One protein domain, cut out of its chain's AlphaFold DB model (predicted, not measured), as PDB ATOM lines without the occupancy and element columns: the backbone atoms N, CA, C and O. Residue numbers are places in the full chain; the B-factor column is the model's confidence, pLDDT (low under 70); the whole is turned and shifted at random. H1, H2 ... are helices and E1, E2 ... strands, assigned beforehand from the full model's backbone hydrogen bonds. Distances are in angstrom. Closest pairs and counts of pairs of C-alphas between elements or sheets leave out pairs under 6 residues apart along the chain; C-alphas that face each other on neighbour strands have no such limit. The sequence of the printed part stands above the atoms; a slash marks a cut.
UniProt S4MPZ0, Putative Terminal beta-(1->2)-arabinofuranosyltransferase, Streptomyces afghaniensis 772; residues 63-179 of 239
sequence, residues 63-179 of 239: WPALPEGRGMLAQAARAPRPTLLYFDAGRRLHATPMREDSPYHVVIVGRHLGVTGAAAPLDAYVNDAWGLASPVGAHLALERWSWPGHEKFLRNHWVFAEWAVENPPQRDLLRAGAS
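Overview. This is residues 63 to 179 of the 239 residues of the protein "Putative Terminal beta-(1->2)-arabinofuranosyltransferase" of Streptomyces afghaniensis 772 (UniProt S4MPZ0). A small twisted sheet of four strands forms the core, with the longest helix, H1, packed on one face and two shorter helices, H4 and H5, over the opposite face, each running along the strands beneath it. H2 grazes the sheet near E4, H3 grazes it too, and a long loop, residues 139 to 155, reaches away from the sheet toward one end of the longest axis. The printed part has 117 residues with five named helices and four named strands, in the order H1 E1 E2 E3 H2 E4 H3 H4 H5. The mixed sheet runs E2 E1 E3 E4; the class is mixed, helices and strands, with under half of the residues in named elements. The whole is compact, with a radius of gyration of the C-alphas of 13.6 A and spans of 42 by 31 by 27 A.

Along the chain. The strands are E1, residues 83 to 87, 13.4 A; E2, residues 93 to 97, 13.9 A; E3, residues 106 to 110, 12.4 A; and E4, residues 125 to 128, 9.5 A. H1, residues 66 to 77, is 15.6 A long and begins at C-alpha 66 (17.887, 10.775, -1.962). H2 is residues 113 to 119, H3 residues 135 to 138 and H4 residues 156 to 163. H5, residues 170 to 176, ends at C-alpha 176 (33.560, 11.703, 8.693).

Arrangement. E1 and E2 form an antiparallel hairpin, with N 94 and O 86 2.8 A apart. E1 and E3 are parallel, with N 85 and O 107 2.8 A apart. E3 and E4 are parallel, with N 110 and O 127 2.8 A apart; E3, H2 and E4 make a strand-helix-strand unit, two parallel neighbour strands with a helix between, and its crossover is right-handed. H1 is on the sheet at a height of 8.1 A, along the strands; its closest C-alphas to E1 are those of Ala 76 and Thr 83, 5.7 A. H4, on the opposite face, lies over E1 and E3 at a height of 9.1 A. H5, on the same face as H4, has a height of 9.0 A. H4 and H5 are close but not clearly touching; their closest C-alphas, of Asn 156 and Ala 176, are 5.9 A apart. H1, with residues 66 to 70 alone, and H2 only just touch, with 3 pairs of C-alphas within 8 A, the closest those of Arg 70 and Ala 119, 6.8 A. In H1, H2, H4 and H5 every O i to N i+4 pair is within hydrogen-bond range; H3 is too short for such a pair, and its one O i to N i+3 pair is not within range.

Size, cuts and confidence. The C-alphas farthest apart, of Pro 80 and Trp 145, are 42.5 A apart. The printed part has no cut. The link from H3 to H4, 17 residues, is long. The mean pLDDT of the printed part is 92.1, and no printed residue is under 70.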
ATOM      1  N   TRP A  63      15.095  15.008  -4.946       82.56
ATOM      2  CA  TRP A  63      16.192  15.539  -4.138       82.56
ATOM      3  C   TRP A  63      17.519  14.826  -4.478       82.56
ATOM      4  O   TRP A  63      17.595  13.609  -4.280       82.56
ATOM      5  N   PRO A  64      18.584  15.530  -4.922       72.69
ATOM      6  CA  PRO A  64      19.741  14.902  -5.579       72.69
ATOM      7  C   PRO A  64      20.444  13.787  -4.790       72.69
ATOM      8  O   PRO A  64      20.963  12.844  -5.378       72.69
ATOM      9  N   ALA A  65      20.439  13.858  -3.455       73.44
ATOM     10  CA  ALA A  65      21.079  12.861  -2.590       73.44
ATOM     11  C   ALA A  65      20.159  11.688  -2.183       73.44
ATOM     12  O   ALA A  65      20.622  10.718  -1.579       73.44
ATOM     13  N   LEU A  66      18.850  11.763  -2.455       77.12
ATOM     14  CA  LEU A  66      17.887  10.775  -1.962       77.12
ATOM     15  C   LEU A  66      17.836   9.454  -2.738       77.12
ATOM     16  O   LEU A  66      17.594   8.445  -2.083       77.12
ATOM     17  N   PRO A  67      18.000   9.374  -4.072       79.00
ATOM     18  CA  PRO A  67      17.958   8.082  -4.761       79.00
ATOM     19  C   PRO A  67      19.017   7.098  -4.241       79.00
ATOM     20  O   PRO A  67      18.675   5.987  -3.837       79.00
ATOM     21  N   GLU A  68      20.275   7.538  -4.161       80.19
ATOM     22  CA  GLU A  68      21.369   6.767  -3.557       80.19
ATOM     23  C   GLU A  68      21.101   6.515  -2.066       80.19
ATOM     24  O   GLU A  68      21.173   5.375  -1.601       80.19
ATOM     25  N   GLY A  69      20.678   7.553  -1.335       83.88
ATOM     26  CA  GLY A  69      20.348   7.449   0.084       83.88
ATOM     27  C   GLY A  69      19.253   6.429   0.398       83.88
ATOM     28  O   GLY A  69      19.379   5.685   1.366       83.88
ATOM     29  N   ARG A  70      18.211   6.321  -0.436       86.19
ATOM     30  CA  ARG A  70      17.136   5.322  -0.303       86.19
ATOM     31  C   ARG A  70      17.648   3.908  -0.543       86.19
ATOM     32  O   ARG A  70      17.269   2.999   0.190       86.19
ATOM     33  N   GLY A  71      18.524   3.724  -1.532       88.06
ATOM     34  CA  GLY A  71      19.192   2.445  -1.763       88.06
ATOM     35  C   GLY A  71      20.013   2.012  -0.548       88.06
ATOM     36  O   GLY A  71      19.869   0.884  -0.077       88.06
ATOM     37  N   MET A  72      20.805   2.929   0.012       91.69
ATOM     38  CA  MET A  72      21.602   2.673   1.216       91.69
ATOM     39  C   MET A  72      20.739   2.436   2.459       91.69
ATOM     40  O   MET A  72      21.029   1.520   3.220       91.69
ATOM     41  N   LEU A  73      19.655   3.193   2.646       90.75
ATOM     42  CA  LEU A  73      18.676   2.978   3.719       90.75
ATOM     43  C   LEU A  73      18.035   1.591   3.629       90.75
ATOM     44  O   LEU A  73      17.971   0.880   4.627       90.75
ATOM     45  N   ALA A  74      17.604   1.175   2.437       90.75
ATOM     46  CA  ALA A  74      17.007  -0.140   2.226       90.75
ATOM     47  C   ALA A  74      18.006  -1.282   2.477       90.75
ATOM     48  O   ALA A  74      17.621  -2.335   2.987       90.75
ATOM     49  N   GLN A  75      19.283  -1.086   2.136       93.44
ATOM     50  CA  GLN A  75      20.349  -2.041   2.447       93.44
ATOM     51  C   GLN A  75      20.639  -2.086   3.951       93.44
ATOM     52  O   GLN A  75      20.698  -3.174   4.516       93.44
ATOM     53  N   ALA A  76      20.753  -0.929   4.608       94.75
ATOM     54  CA  ALA A  76      20.968  -0.817   6.050       94.75
ATOM     55  C   ALA A  76      19.836  -1.477   6.850       94.75
ATOM     56  O   ALA A  76      20.101  -2.233   7.777       94.75
ATOM     57  N   ALA A  77      18.581  -1.284   6.433       92.88
ATOM     58  CA  ALA A  77      17.415  -1.899   7.069       92.88
ATOM     59  C   ALA A  77      17.429  -3.439   7.008       92.88
ATOM     60  O   ALA A  77      16.837  -4.097   7.855       92.88
ATOM     61  N   ARG A  78      18.114  -4.022   6.017       93.56
ATOM     62  CA  ARG A  78      18.257  -5.479   5.840       93.56
ATOM     63  C   ARG A  78      19.606  -6.008   6.323       93.56
ATOM     64  O   ARG A  78      19.854  -7.210   6.225       93.56
ATOM     65  N   ALA A  79      20.497  -5.133   6.783       94.12
ATOM     66  CA  ALA A  79      21.816  -5.533   7.234       94.12
ATOM     67  C   ALA A  79      21.692  -6.395   8.504       94.12
ATOM     68  O   ALA A  79      20.851  -6.099   9.352       94.12
ATOM     69  N   PRO A  80      22.543  -7.422   8.689       93.44
ATOM     70  CA  PRO A  80      22.505  -8.260   9.890       93.44
ATOM     71  C   PRO A  80      22.815  -7.510  11.190       93.44
ATOM     72  O   PRO A  80      22.536  -8.020  12.267       93.44
ATOM     73  N   ARG A  81      23.443  -6.331  11.097       93.88
ATOM     74  CA  ARG A  81      23.826  -5.507  12.244       93.88
ATOM     75  C   ARG A  81      23.251  -4.099  12.110       93.88
ATOM     76  O   ARG A  81      23.146  -3.613  10.976       93.88
ATOM     77  N   PRO A  82      22.965  -3.425  13.237       97.12
ATOM     78  CA  PRO A  82      22.540  -2.038  13.216       97.12
ATOM     79  C   PRO A  82      23.560  -1.149  12.492       97.12
ATOM     80  O   PRO A  82      24.776  -1.324  12.620       97.12
ATOM     81  N   THR A  83      23.067  -0.203  11.696       97.56
ATOM     82  CA  THR A  83      23.895   0.580  10.768       97.56
ATOM     83  C   THR A  83      23.676   2.081  10.944       97.56
ATOM     84  O   THR A  83      22.545   2.566  10.954       97.56
ATOM     85  N   LEU A  84      24.781   2.827  11.022       97.56
ATOM     86  CA  LEU A  84      24.799   4.285  11.002       97.56
ATOM     87  C   LEU A  84      25.124   4.769   9.584       97.56
ATOM     88  O   LEU A  84      26.183   4.452   9.038       97.56
ATOM     89  N   LEU A  85      24.238   5.581   9.014       96.00
ATOM     90  CA  LEU A  85      24.440   6.290   7.759       96.00
ATOM     91  C   LEU A  85      24.837   7.744   8.033       96.00
ATOM     92  O   LEU A  85      24.106   8.481   8.696       96.00
ATOM     93  N   TYR A  86      25.984   8.173   7.511       95.12
ATOM     94  CA  TYR A  86      26.555   9.500   7.762       95.12
ATOM     95  C   TYR A  86      27.087  10.140   6.479       95.12
ATOM     96  O   TYR A  86      27.441   9.450   5.524       95.12
ATOM     97  N   PHE A  87      27.161  11.471   6.460       92.38
ATOM     98  CA  PHE A  87      27.711  12.220   5.331       92.38
ATOM     99  C   PHE A  87      29.173  12.598   5.567       92.38
ATOM    100  O   PHE A  87      29.523  13.092   6.644       92.38
ATOM    101  N   ASP A  88      30.008  12.439   4.541       92.81
ATOM    102  CA  ASP A  88      31.363  12.993   4.528       92.81
ATOM    103  C   ASP A  88      31.372  14.513   4.245       92.81
ATOM    104  O   ASP A  88      30.332  15.163   4.054       92.81
ATOM    105  N   ALA A  89      32.569  15.107   4.217       87.06
ATOM    106  CA  ALA A  89      32.754  16.521   3.880       87.06
ATOM    107  C   ALA A  89      32.276  16.871   2.452       87.06
ATOM    108  O   ALA A  89      31.806  17.983   2.212       87.06
ATOM    109  N   GLY A  90      32.344  15.910   1.527       87.25
ATOM    110  CA  GLY A  90      31.865  16.013   0.148       87.25
ATOM    111  C   GLY A  90      30.364  15.764  -0.021       87.25
ATOM    112  O   GLY A  90      29.889  15.752  -1.154       87.25
ATOM    113  N   ARG A  91      29.610  15.599   1.079       85.38
ATOM    114  CA  ARG A  91      28.167  15.290   1.098       85.38
ATOM    115  C   ARG A  91      27.813  13.933   0.481       85.38
ATOM    116  O   ARG A  91      26.664  13.732   0.095       85.38
ATOM    117  N   ARG A  92      28.759  12.997   0.418       89.25
ATOM    118  CA  ARG A  92      28.481  11.608   0.032       89.25
ATOM    119  C   ARG A  92      28.053  10.817   1.255       89.25
ATOM    120  O   ARG A  92      28.592  11.026   2.345       89.25
ATOM    121  N   LEU A  93      27.066   9.948   1.072       91.56
ATOM    122  CA  LEU A  93      26.551   9.100   2.135       91.56
ATOM    123  C   LEU A  93      27.438   7.859   2.280       91.56
ATOM    124  O   LEU A  93      27.843   7.247   1.297       91.56
ATOM    125  N   HIS A  94      27.734   7.487   3.518       94.81
ATOM    126  CA  HIS A  94      28.525   6.313   3.880       94.81
ATOM    127  C   HIS A  94      27.802   5.530   4.970       94.81
ATOM    128  O   HIS A  94      26.967   6.082   5.684       94.81
ATOM    129  N   ALA A  95      28.144   4.253   5.113       95.81
ATOM    130  CA  ALA A  95      27.635   3.384   6.167       95.81
ATOM    131  C   ALA A  95      28.778   2.936   7.082       95.81
ATOM    132  O   ALA A  95      29.874   2.636   6.606       95.81
ATOM    133  N   THR A  96      28.520   2.864   8.384       97.38
ATOM    134  CA  THR A  96      29.444   2.309   9.379       97.38
ATOM    135  C   THR A  96      28.667   1.491  10.419       97.38
ATOM    136  O   THR A  96      27.474   1.748  10.617       97.38
ATOM    137  N   PRO A  97      29.287   0.490  11.073       97.25
ATOM    138  CA  PRO A  97      28.628  -0.267  12.130       97.25
ATOM    139  C   PRO A  97      28.168   0.630  13.285       97.25
ATOM    140  O   PRO A  97      28.915   1.484  13.771       97.25
ATOM    141  N   MET A  98      26.938   0.406  13.739       97.25
ATOM    142  CA  MET A  98      26.344   1.084  14.888       97.25
ATOM    143  C   MET A  98      26.437   0.196  16.133       97.25
ATOM    144  O   MET A  98      26.552  -1.025  16.018       97.25
ATOM    145  N   ARG A  99      26.403   0.806  17.320       96.25
ATOM    146  CA  ARG A  99      26.365   0.081  18.594       96.25
ATOM    147  C   ARG A  99      25.161  -0.871  18.666       96.25
ATOM    148  O   ARG A  99      24.075  -0.545  18.183       96.25
ATOM    149  N   GLU A 100      25.368  -2.049  19.250       94.06
ATOM    150  CA  GLU A 100      24.372  -3.135  19.269       94.06
ATOM    151  C   GLU A 100      23.214  -2.876  20.244       94.06
ATOM    152  O   GLU A 100      22.112  -3.371  20.034       94.06
ATOM    153  N   ASP A 101      23.435  -2.053  21.269       93.00
ATOM    154  CA  ASP A 101      22.444  -1.629  22.265       93.00
ATOM    155  C   ASP A 101      21.546  -0.473  21.780       93.00
ATOM    156  O   ASP A 101      20.735   0.068  22.536       93.00
ATOM    157  N   SER A 102      21.689  -0.046  20.522       92.81
ATOM    158  CA  SER A 102      20.827   0.979  19.937       92.81
ATOM    159  C   SER A 102      19.368   0.496  19.875       92.81
ATOM    160  O   SER A 102      19.110  -0.584  19.347       92.81
ATOM    161  N   PRO A 103      18.381   1.313  20.300       92.06
ATOM    162  CA  PRO A 103      16.964   0.970  20.145       92.06
ATOM    163  C   PRO A 103      16.482   1.047  18.685       92.06
ATOM    164  O   PRO A 103      15.341   0.700  18.394       92.06
ATOM    165  N   TYR A 104      17.330   1.527  17.773       94.88
ATOM    166  CA  TYR A 104      17.061   1.623  16.341       94.88
ATOM    167  C   TYR A 104      18.000   0.702  15.574       94.88
ATOM    168  O   TYR A 104      19.185   0.636  15.904       94.88
ATOM    169  N   HIS A 105      17.501   0.072  14.508       95.81
ATOM    170  CA  HIS A 105      18.333  -0.715  13.587       95.81
ATOM    171  C   HIS A 105      19.088   0.170  12.586       95.81
ATOM    172  O   HIS A 105      20.200  -0.146  12.167       95.81
ATOM    173  N   VAL A 106      18.509   1.320  12.228       96.69
ATOM    174  CA  VAL A 106      19.111   2.284  11.302       96.69
ATOM    175  C   VAL A 106      19.065   3.683  11.897       96.69
ATOM    176  O   VAL A 106      18.006   4.165  12.298       96.69
ATOM    177  N   VAL A 107      20.209   4.362  11.890       96.12
ATOM    178  CA  VAL A 107      20.304   5.804  12.143       96.12
ATOM    179  C   VAL A 107      20.830   6.474  10.888       96.12
ATOM    180  O   VAL A 107      21.858   6.061  10.360       96.12
ATOM    181  N   ILE A 108      20.163   7.525  10.416       94.62
ATOM    182  CA  ILE A 108      20.632   8.340   9.292       94.62
ATOM    183  C   ILE A 108      20.830   9.786   9.720       94.62
ATOM    184  O   ILE A 108      19.932  10.414  10.275       94.62
ATOM    185  N   VAL A 109      22.000  10.341   9.423       94.00
ATOM    186  CA  VAL A 109      22.245  11.775   9.581       94.00
ATOM    187  C   VAL A 109      21.455  12.534   8.517       94.00
ATOM    188  O   VAL A 109      21.705  12.366   7.328       94.00
ATOM    189  N   GLY A 110      20.515  13.382   8.925       90.06
ATOM    190  CA  GLY A 110      19.705  14.223   8.047       90.06
ATOM    191  C   GLY A 110      20.150  15.685   8.085       90.06
ATOM    192  O   GLY A 110      20.367  16.246   9.153       90.06
ATOM    193  N   ARG A 111      20.259  16.320   6.911       87.12
ATOM    194  CA  ARG A 111      20.430  17.786   6.776       87.12
ATOM    195  C   ARG A 111      19.157  18.499   6.308       87.12
ATOM    196  O   ARG A 111      19.091  19.716   6.370       87.12
ATOM    197  N   HIS A 112      18.162  17.750   5.832       86.56
ATOM    198  CA  HIS A 112      16.867  18.266   5.381       86.56
ATOM    199  C   HIS A 112      15.780  17.403   6.014       86.56
ATOM    200  O   HIS A 112      15.304  16.454   5.397       86.56
ATOM    201  N   LEU A 113      15.434  17.676   7.277       86.69
ATOM    202  CA  LEU A 113      14.651  16.747   8.102       86.69
ATOM    203  C   LEU A 113      13.301  16.356   7.499       86.69
ATOM    204  O   LEU A 113      12.942  15.186   7.572       86.69
ATOM    205  N   GLY A 114      12.585  17.285   6.860       87.62
ATOM    206  CA  GLY A 114      11.311  16.963   6.212       87.62
ATOM    207  C   GLY A 114      11.472  15.921   5.101       87.62
ATOM    208  O   GLY A 114      10.753  14.928   5.057       87.62
ATOM    209  N   VAL A 115      12.472  16.110   4.241       88.75
ATOM    210  CA  VAL A 115      12.737  15.252   3.078       88.75
ATOM    211  C   VAL A 115      13.387  13.931   3.495       88.75
ATOM    212  O   VAL A 115      12.985  12.870   3.028       88.75
ATOM    213  N   THR A 116      14.358  13.980   4.413       88.81
ATOM    214  CA  THR A 116      14.992  12.784   4.982       88.81
ATOM    215  C   THR A 116      13.977  11.941   5.750       88.81
ATOM    216  O   THR A 116      13.935  10.735   5.542       88.81
ATOM    217  N   GLY A 117      13.124  12.556   6.573       89.69
ATOM    218  CA  GLY A 117      12.067  11.862   7.310       89.69
ATOM    219  C   GLY A 117      11.008  11.248   6.394       89.69
ATOM    220  O   GLY A 117      10.608  10.114   6.612       89.69
ATOM    221  N   ALA A 118      10.613  11.942   5.321       90.06
ATOM    222  CA  ALA A 118       9.684  11.394   4.329       90.06
ATOM    223  C   ALA A 118      10.264  10.218   3.518       90.06
ATOM    224  O   ALA A 118       9.504   9.431   2.954       90.06
ATOM    225  N   ALA A 119      11.593  10.114   3.420       86.56
ATOM    226  CA  ALA A 119      12.280   9.043   2.698       86.56
ATOM    227  C   ALA A 119      12.742   7.885   3.601       86.56
ATOM    228  O   ALA A 119      13.039   6.803   3.087       86.56
ATOM    229  N   ALA A 120      12.850   8.105   4.911       88.56
ATOM    230  CA  ALA A 120      13.316   7.111   5.867       88.56
ATOM    231  C   ALA A 120      12.205   6.107   6.243       88.56
ATOM    232  O   ALA A 120      11.029   6.475   6.284       88.56
ATOM    233  N   PRO A 121      12.556   4.843   6.549       87.25
ATOM    234  CA  PRO A 121      11.646   3.903   7.204       87.25
ATOM    235  C   PRO A 121      11.127   4.439   8.550       87.25
ATOM    236  O   PRO A 121      11.823   5.197   9.223       87.25
ATOM    237  N   LEU A 122       9.928   4.018   8.968       90.31
ATOM    238  CA  LEU A 122       9.299   4.482  10.219       90.31
ATOM    239  C   LEU A 122      10.038   4.034  11.489       90.31
ATOM    240  O   LEU A 122       9.873   4.636  12.546       90.31
ATOM    241  N   ASP A 123      10.828   2.972  11.389       90.69
ATOM    242  CA  ASP A 123      11.654   2.395  12.448       90.69
ATOM    243  C   ASP A 123      13.112   2.898  12.419       90.69
ATOM    244  O   ASP A 123      13.925   2.504  13.259       90.69
ATOM    245  N   ALA A 124      13.451   3.792  11.484       93.56
ATOM    246  CA  ALA A 124      14.746   4.460  11.445       93.56
ATOM    247  C   ALA A 124      14.741   5.748  12.279       93.56
ATOM    248  O   ALA A 124      13.748   6.471  12.358       93.56
ATOM    249  N   TYR A 125      15.895   6.087  12.849       94.56
ATOM    250  CA  TYR A 125      16.091   7.360  13.535       94.56
ATOM    251  C   TYR A 125      16.821   8.361  12.637       94.56
ATOM    252  O   TYR A 125      17.917   8.094  12.139       94.56
ATOM    253  N   VAL A 126      16.236   9.546  12.455       94.44
ATOM    254  CA  VAL A 126      16.870  10.648  11.720       94.44
ATOM    255  C   VAL A 126      17.624  11.541  12.706       94.44
ATOM    256  O   VAL A 126      17.018  12.257  13.499       94.44
ATOM    257  N   ASN A 127      18.956  11.510  12.658       94.75
ATOM    258  CA  ASN A 127      19.810  12.376  13.464       94.75
ATOM    259  C   ASN A 127      20.044  13.713  12.747       94.75
ATOM    260  O   ASN A 127      20.667  13.756  11.688       94.75
ATOM    261  N   ASP A 128      19.537  14.801  13.316       94.25
ATOM    262  CA  ASP A 128      19.657  16.134  12.737       94.25
ATOM    263  C   ASP A 128      21.071  16.719  12.854       94.25
ATOM    264  O   ASP A 128      21.539  17.060  13.943       94.25
ATOM    265  N   ALA A 129      21.716  16.924  11.706       92.50
ATOM    266  CA  ALA A 129      23.036  17.535  11.635       92.50
ATOM    267  C   ALA A 129      23.029  19.044  11.928       92.50
ATOM    268  O   ALA A 129      24.063  19.582  12.315       92.50
ATOM    269  N   TRP A 130      21.908  19.749  11.741       91.62
ATOM    270  CA  TRP A 130      21.841  21.197  11.982       91.62
ATOM    271  C   TRP A 130      21.595  21.561  13.445       91.62
ATOM    272  O   TRP A 130      21.766  22.720  13.817       91.62
ATOM    273  N   GLY A 131      21.275  20.573  14.283       91.00
ATOM    274  CA  GLY A 131      21.099  20.770  15.718       91.00
ATOM    275  C   GLY A 131      19.789  21.460  16.101       91.00
ATOM    276  O   GLY A 131      19.669  21.929  17.226       91.00
ATOM    277  N   LEU A 132      18.813  21.515  15.195       89.31
ATOM    278  CA  LEU A 132      17.471  22.050  15.431       89.31
ATOM    279  C   LEU A 132      16.598  21.060  16.207       89.31
ATOM    280  O   LEU A 132      15.940  21.434  17.173       89.31
ATOM    281  N   ALA A 133      16.601  19.794  15.785       91.00
ATOM    282  CA  ALA A 133      15.830  18.717  16.403       91.00
ATOM    283  C   ALA A 133      16.694  17.770  17.249       91.00
ATOM    284  O   ALA A 133      16.162  16.977  18.023       91.00
ATOM    285  N   SER A 134      18.023  17.824  17.108       93.38
ATOM    286  CA  SER A 134      18.928  16.995  17.908       93.38
ATOM    287  C   SER A 134      18.975  17.496  19.356       93.38
ATOM    288  O   SER A 134      19.378  18.642  19.566       93.38
ATOM    289  N   PRO A 135      18.664  16.658  20.369       94.00
ATOM    290  CA  PRO A 135      18.774  17.054  21.772       94.00
ATOM    291  C   PRO A 135      20.187  17.517  22.142       94.00
ATOM    292  O   PRO A 135      20.345  18.520  22.829       94.00
ATOM    293  N   VAL A 136      21.218  16.842  21.626       95.94
ATOM    294  CA  VAL A 136      22.624  17.227  21.827       95.94
ATOM    295  C   VAL A 136      22.936  18.516  21.060       95.94
ATOM    296  O   VAL A 136      23.455  19.471  21.633       95.94
ATOM    297  N   GLY A 137      22.570  18.580  19.774       95.25
ATOM    298  CA  GLY A 137      22.855  19.735  18.915       95.25
ATOM    299  C   GLY A 137      22.221  21.044  19.400       95.25
ATOM    300  O   GLY A 137      22.884  22.081  19.412       95.25
ATOM    301  N   ALA A 138      20.981  20.991  19.893       94.56
ATOM    302  CA  ALA A 138      20.240  22.163  20.360       94.56
ATOM    303  C   ALA A 138      20.910  22.865  21.557       94.56
ATOM    304  O   ALA A 138      20.761  24.082  21.729       94.56
ATOM    305  N   HIS A 139      21.709  22.130  22.337       96.44
ATOM    306  CA  HIS A 139      22.376  22.615  23.547       96.44
ATOM    307  C   HIS A 139      23.866  22.921  23.333       96.44
ATOM    308  O   HIS A 139      24.539  23.359  24.261       96.44
ATOM    309  N   LEU A 140      24.384  22.806  22.106       96.69
ATOM    310  CA  LEU A 140      25.714  23.331  21.793       96.69
ATOM    311  C   LEU A 140      25.750  24.847  22.060       96.69
ATOM    312  O   LEU A 140      24.812  25.584  21.719       96.69
ATOM    313  N   ALA A 141      26.834  25.318  22.670       95.38
ATOM    314  CA  ALA A 141      27.116  26.738  22.813       95.38
ATOM    315  C   ALA A 141      27.304  27.382  21.431       95.38
ATOM    316  O   ALA A 141      27.906  26.801  20.523       95.38
ATOM    317  N   LEU A 142      26.765  28.590  21.263       92.06
ATOM    318  CA  LEU A 142      26.904  29.346  20.025       92.06
ATOM    319  C   LEU A 142      28.311  29.951  19.957       92.06
ATOM    320  O   LEU A 142      28.657  30.796  20.774       92.06
ATOM    321  N   GLU A 143      29.114  29.536  18.977       87.38
ATOM    322  CA  GLU A 143      30.466  30.087  18.773       87.38
ATOM    323  C   GLU A 143      30.459  31.318  17.862       87.38
ATOM    324  O   GLU A 143      31.238  32.249  18.042       87.38
ATOM    325  N   ARG A 144      29.605  31.296  16.834       87.19
ATOM    326  CA  ARG A 144      29.526  32.335  15.807       87.19
ATOM    327  C   ARG A 144      28.128  32.404  15.217       87.19
ATOM    328  O   ARG A 144      27.488  31.372  15.021       87.19
ATOM    329  N   TRP A 145      27.707  33.609  14.864       85.19
ATOM    330  CA  TRP A 145      26.498  33.830  14.082       85.19
ATOM    331  C   TRP A 145      26.706  33.353  12.641       85.19
ATOM    332  O   TRP A 145      27.777  33.544  12.059       85.19
ATOM    333  N   SER A 146      25.696  32.698  12.076       83.00
ATOM    334  CA  SER A 146      25.653  32.313  10.663       83.00
ATOM    335  C   SER A 146      24.199  32.319  10.192       83.00
ATOM    336  O   SER A 146      23.416  33.120  10.695       83.00
ATOM    337  N   TRP A 147      23.823  31.438   9.265       79.94
ATOM    338  CA  TRP A 147      22.427  31.258   8.893       79.94
ATOM    339  C   TRP A 147      21.576  30.954  10.128       79.94
ATOM    340  O   TRP A 147      21.852  29.950  10.796       79.94
ATOM    341  N   PRO A 148      20.555  31.786  10.411       81.75
ATOM    342  CA  PRO A 148      19.669  31.589  11.546       81.75
ATOM    343  C   PRO A 148      19.126  30.160  11.617       81.75
ATOM    344  O   PRO A 148      18.598  29.625  10.637       81.75
ATOM    345  N   GLY A 149      19.286  29.527  12.777       82.44
ATOM    346  CA  GLY A 149      18.858  28.150  13.031       82.44
ATOM    347  C   GLY A 149      19.818  27.069  12.518       82.44
ATOM    348  O   GLY A 149      19.513  25.891  12.627       82.44
ATOM    349  N   HIS A 150      20.971  27.429  11.956       87.31
ATOM    350  CA  HIS A 150      21.940  26.478  11.390       87.31
ATOM    351  C   HIS A 150      23.351  26.662  11.974       87.31
ATOM    352  O   HIS A 150      24.325  26.062  11.512       87.31
ATOM    353  N   GLU A 151      23.486  27.477  13.019       90.00
ATOM    354  CA  GLU A 151      24.766  27.811  13.642       90.00
ATOM    355  C   GLU A 151      25.330  26.665  14.493       90.00
ATOM    356  O   GLU A 151      26.549  26.524  14.639       90.00
ATOM    357  N   LYS A 152      24.449  25.808  15.019       92.81
ATOM    358  CA  LYS A 152      24.777  24.702  15.929       92.81
ATOM    359  C   LYS A 152      24.947  23.371  15.203       92.81
ATOM    360  O   LYS A 152      24.463  22.333  15.645       92.81
ATOM    361  N   PHE A 153      25.683  23.393  14.091       91.88
ATOM    362  CA  PHE A 153      25.940  22.187  13.309       91.88
ATOM    363  C   PHE A 153      26.636  21.106  14.153       91.88
ATOM    364  O   PHE A 153      27.795  21.280  14.575       91.88
ATOM    365  N   LEU A 154      25.930  19.991  14.346       94.56
ATOM    366  CA  LEU A 154      26.355  18.809  15.077       94.56
ATOM    367  C   LEU A 154      27.344  18.022  14.217       94.56
ATOM    368  O   LEU A 154      26.991  17.336  13.258       94.56
ATOM    369  N   ARG A 155      28.628  18.165  14.541       94.69
ATOM    370  CA  ARG A 155      29.712  17.515  13.799       94.69
ATOM    371  C   ARG A 155      29.682  15.999  14.006       94.69
ATOM    372  O   ARG A 155      29.282  15.513  15.062       94.69
ATOM    373  N   ASN A 156      30.202  15.263  13.024       96.56
ATOM    374  CA  ASN A 156      30.163  13.800  13.020       96.56
ATOM    375  C   ASN A 156      30.831  13.144  14.239       96.56
ATOM    376  O   ASN A 156      30.444  12.035  14.569       96.56
ATOM    377  N   HIS A 157      31.771  13.785  14.947       97.19
ATOM    378  CA  HIS A 157      32.315  13.199  16.180       97.19
ATOM    379  C   HIS A 157      31.240  12.985  17.256       97.19
ATOM    380  O   HIS A 157      31.264  11.955  17.917       97.19
ATOM    381  N   TRP A 158      30.252  13.881  17.374       97.94
ATOM    382  CA  TRP A 158      29.121  13.697  18.291       97.94
ATOM    383  C   TRP A 158      28.183  12.589  17.809       97.94
ATOM    384  O   TRP A 158      27.720  11.782  18.607       97.94
ATOM    385  N   VAL A 159      27.947  12.509  16.495       97.38
ATOM    386  CA  VAL A 159      27.132  11.442  15.893       97.38
ATOM    387  C   VAL A 159      27.788  10.074  16.092       97.38
ATOM    388  O   VAL A 159      27.119   9.125  16.481       97.38
ATOM    389  N   PHE A 160      29.093   9.962  15.846       98.25
ATOM    390  CA  PHE A 160      29.850   8.727  16.048       98.25
ATOM    391  C   PHE A 160      29.925   8.361  17.530       98.25
ATOM    392  O   PHE A 160      29.767   7.193  17.864       98.25
ATOM    393  N   ALA A 161      30.117   9.340  18.415       97.88
ATOM    394  CA  ALA A 161      30.130   9.105  19.852       97.88
ATOM    395  C   ALA A 161      28.785   8.592  20.369       97.88
ATOM    396  O   ALA A 161      28.763   7.686  21.198       97.88
ATOM    397  N   GLU A 162      27.677   9.145  19.863       96.38
ATOM    398  CA  GLU A 162      26.348   8.688  20.240       96.38
ATOM    399  C   GLU A 162      26.063   7.316  19.623       96.38
ATOM    400  O   GLU A 162      25.686   6.421  20.365       96.38
ATOM    401  N   TRP A 163      26.263   7.111  18.316       97.44
ATOM    402  CA  TRP A 163      25.703   5.968  17.576       97.44
ATOM    403  C   TRP A 163      26.693   4.887  17.152       97.44
ATOM    404  O   TRP A 163      26.329   3.715  17.164       97.44
ATOM    405  N   ALA A 164      27.918   5.224  16.758       98.06
ATOM    406  CA  ALA A 164      28.828   4.226  16.204       98.06
ATOM    407  C   ALA A 164      29.252   3.186  17.257       98.06
ATOM    408  O   ALA A 164      29.174   3.427  18.464       98.06
ATOM    409  N   VAL A 165      29.736   2.033  16.789       97.50
ATOM    410  CA  VAL A 165      30.423   1.062  17.659       97.50
ATOM    411  C   VAL A 165      31.562   1.727  18.441       97.50
ATOM    412  O   VAL A 165      32.100   2.754  18.023       97.50
ATOM    413  N   GLU A 166      31.971   1.119  19.556       95.25
ATOM    414  CA  GLU A 166      33.031   1.659  20.418       95.25
ATOM    415  C   GLU A 166      34.309   1.989  19.632       95.25
ATOM    416  O   GLU A 166      34.866   3.079  19.784       95.25
ATOM    417  N   ASN A 167      34.684   1.085  18.722       95.62
ATOM    418  CA  ASN A 167      35.859   1.164  17.863       95.62
ATOM    419  C   ASN A 167      35.465   1.227  16.377       95.62
ATOM    420  O   ASN A 167      35.546   0.213  15.677       95.62
ATOM    421  N   PRO A 168      35.030   2.393  15.865       96.38
ATOM    422  CA  PRO A 168      34.632   2.514  14.469       96.38
ATOM    423  C   PRO A 168      35.847   2.345  13.539       96.38
ATOM    424  O   PRO A 168      36.975   2.686  13.921       96.38
ATOM    425  N   PRO A 169      35.655   1.840  12.304       97.44
ATOM    426  CA  PRO A 169      36.743   1.699  11.344       97.44
ATOM    427  C   PRO A 169      37.452   3.034  11.089       97.44
ATOM    428  O   PRO A 169      36.808   4.044  10.804       97.44
ATOM    429  N   GLN A 170      38.790   3.036  11.098       97.19
ATOM    430  CA  GLN A 170      39.588   4.258  10.907       97.19
ATOM    431  C   GLN A 170      39.228   5.002   9.612       97.19
ATOM    432  O   GLN A 170      39.159   6.229   9.585       97.19
ATOM    433  N   ARG A 171      38.949   4.259   8.534       97.38
ATOM    434  CA  ARG A 171      38.519   4.830   7.249       97.38
ATOM    435  C   ARG A 171      37.239   5.666   7.369       97.38
ATOM    436  O   ARG A 171      37.099   6.649   6.650       97.38
ATOM    437  N   ASP A 172      36.326   5.278   8.258       97.81
ATOM    438  CA  ASP A 172      35.038   5.943   8.428       97.81
ATOM    439  C   ASP A 172      35.199   7.215   9.260       97.81
ATOM    440  O   ASP A 172      34.648   8.249   8.894       97.81
ATOM    441  N   LEU A 173      36.044   7.183  10.298       97.56
ATOM    442  CA  LEU A 173      36.434   8.382  11.048       97.56
ATOM    443  C   LEU A 173      37.068   9.439  10.132       97.56
ATOM    444  O   LEU A 173      36.645  10.596  10.130       97.56
ATOM    445  N   LEU A 174      38.017   9.022   9.285       97.00
ATOM    446  CA  LEU A 174      38.673   9.912   8.324       97.00
ATOM    447  C   LEU A 174      37.671  10.534   7.340       97.00
ATOM    448  O   LEU A 174      37.685  11.748   7.140       97.00
ATOM    449  N   ARG A 175      36.759   9.734   6.766       96.81
ATOM    450  CA  ARG A 175      35.684  10.235   5.882       96.81
ATOM    451  C   ARG A 175      34.745  11.193   6.605       96.81
ATOM    452  O   ARG A 175      34.337  12.208   6.044       96.81
ATOM    453  N   ALA A 176      34.421  10.888   7.855       96.06
ATOM    454  CA  ALA A 176      33.560  11.703   8.693       96.06
ATOM    455  C   ALA A 176      34.209  13.029   9.127       96.06
ATOM    456  O   ALA A 176      33.503  13.885   9.667       96.06
ATOM    457  N   GLY A 177      35.518  13.214   8.907       96.12
ATOM    458  CA  GLY A 177      36.266  14.357   9.428       96.12
ATOM    459  C   GLY A 177      36.337  14.348  10.958       96.12
ATOM    460  O   GLY A 177      36.299  15.406  11.585       96.12
ATOM    461  N   ALA A 178      36.366  13.156  11.554       96.44
ATOM    462  CA  ALA A 178      36.494  12.938  12.986       96.44
ATOM    463  C   ALA A 178      37.826  12.237  13.291       96.44
ATOM    464  O   ALA A 178      38.354  11.488  12.470       96.44
ATOM    465  N   SER A 179      38.360  12.475  14.487       97.12
ATOM    466  CA  SER A 179      39.467  11.691  15.036       97.12
ATOM    467  C   SER A 179      38.941  10.749  16.115       97.12
ATOM    468  O   SER A 179      37.833  10.941  16.625       97.12
TER     469      SER A 179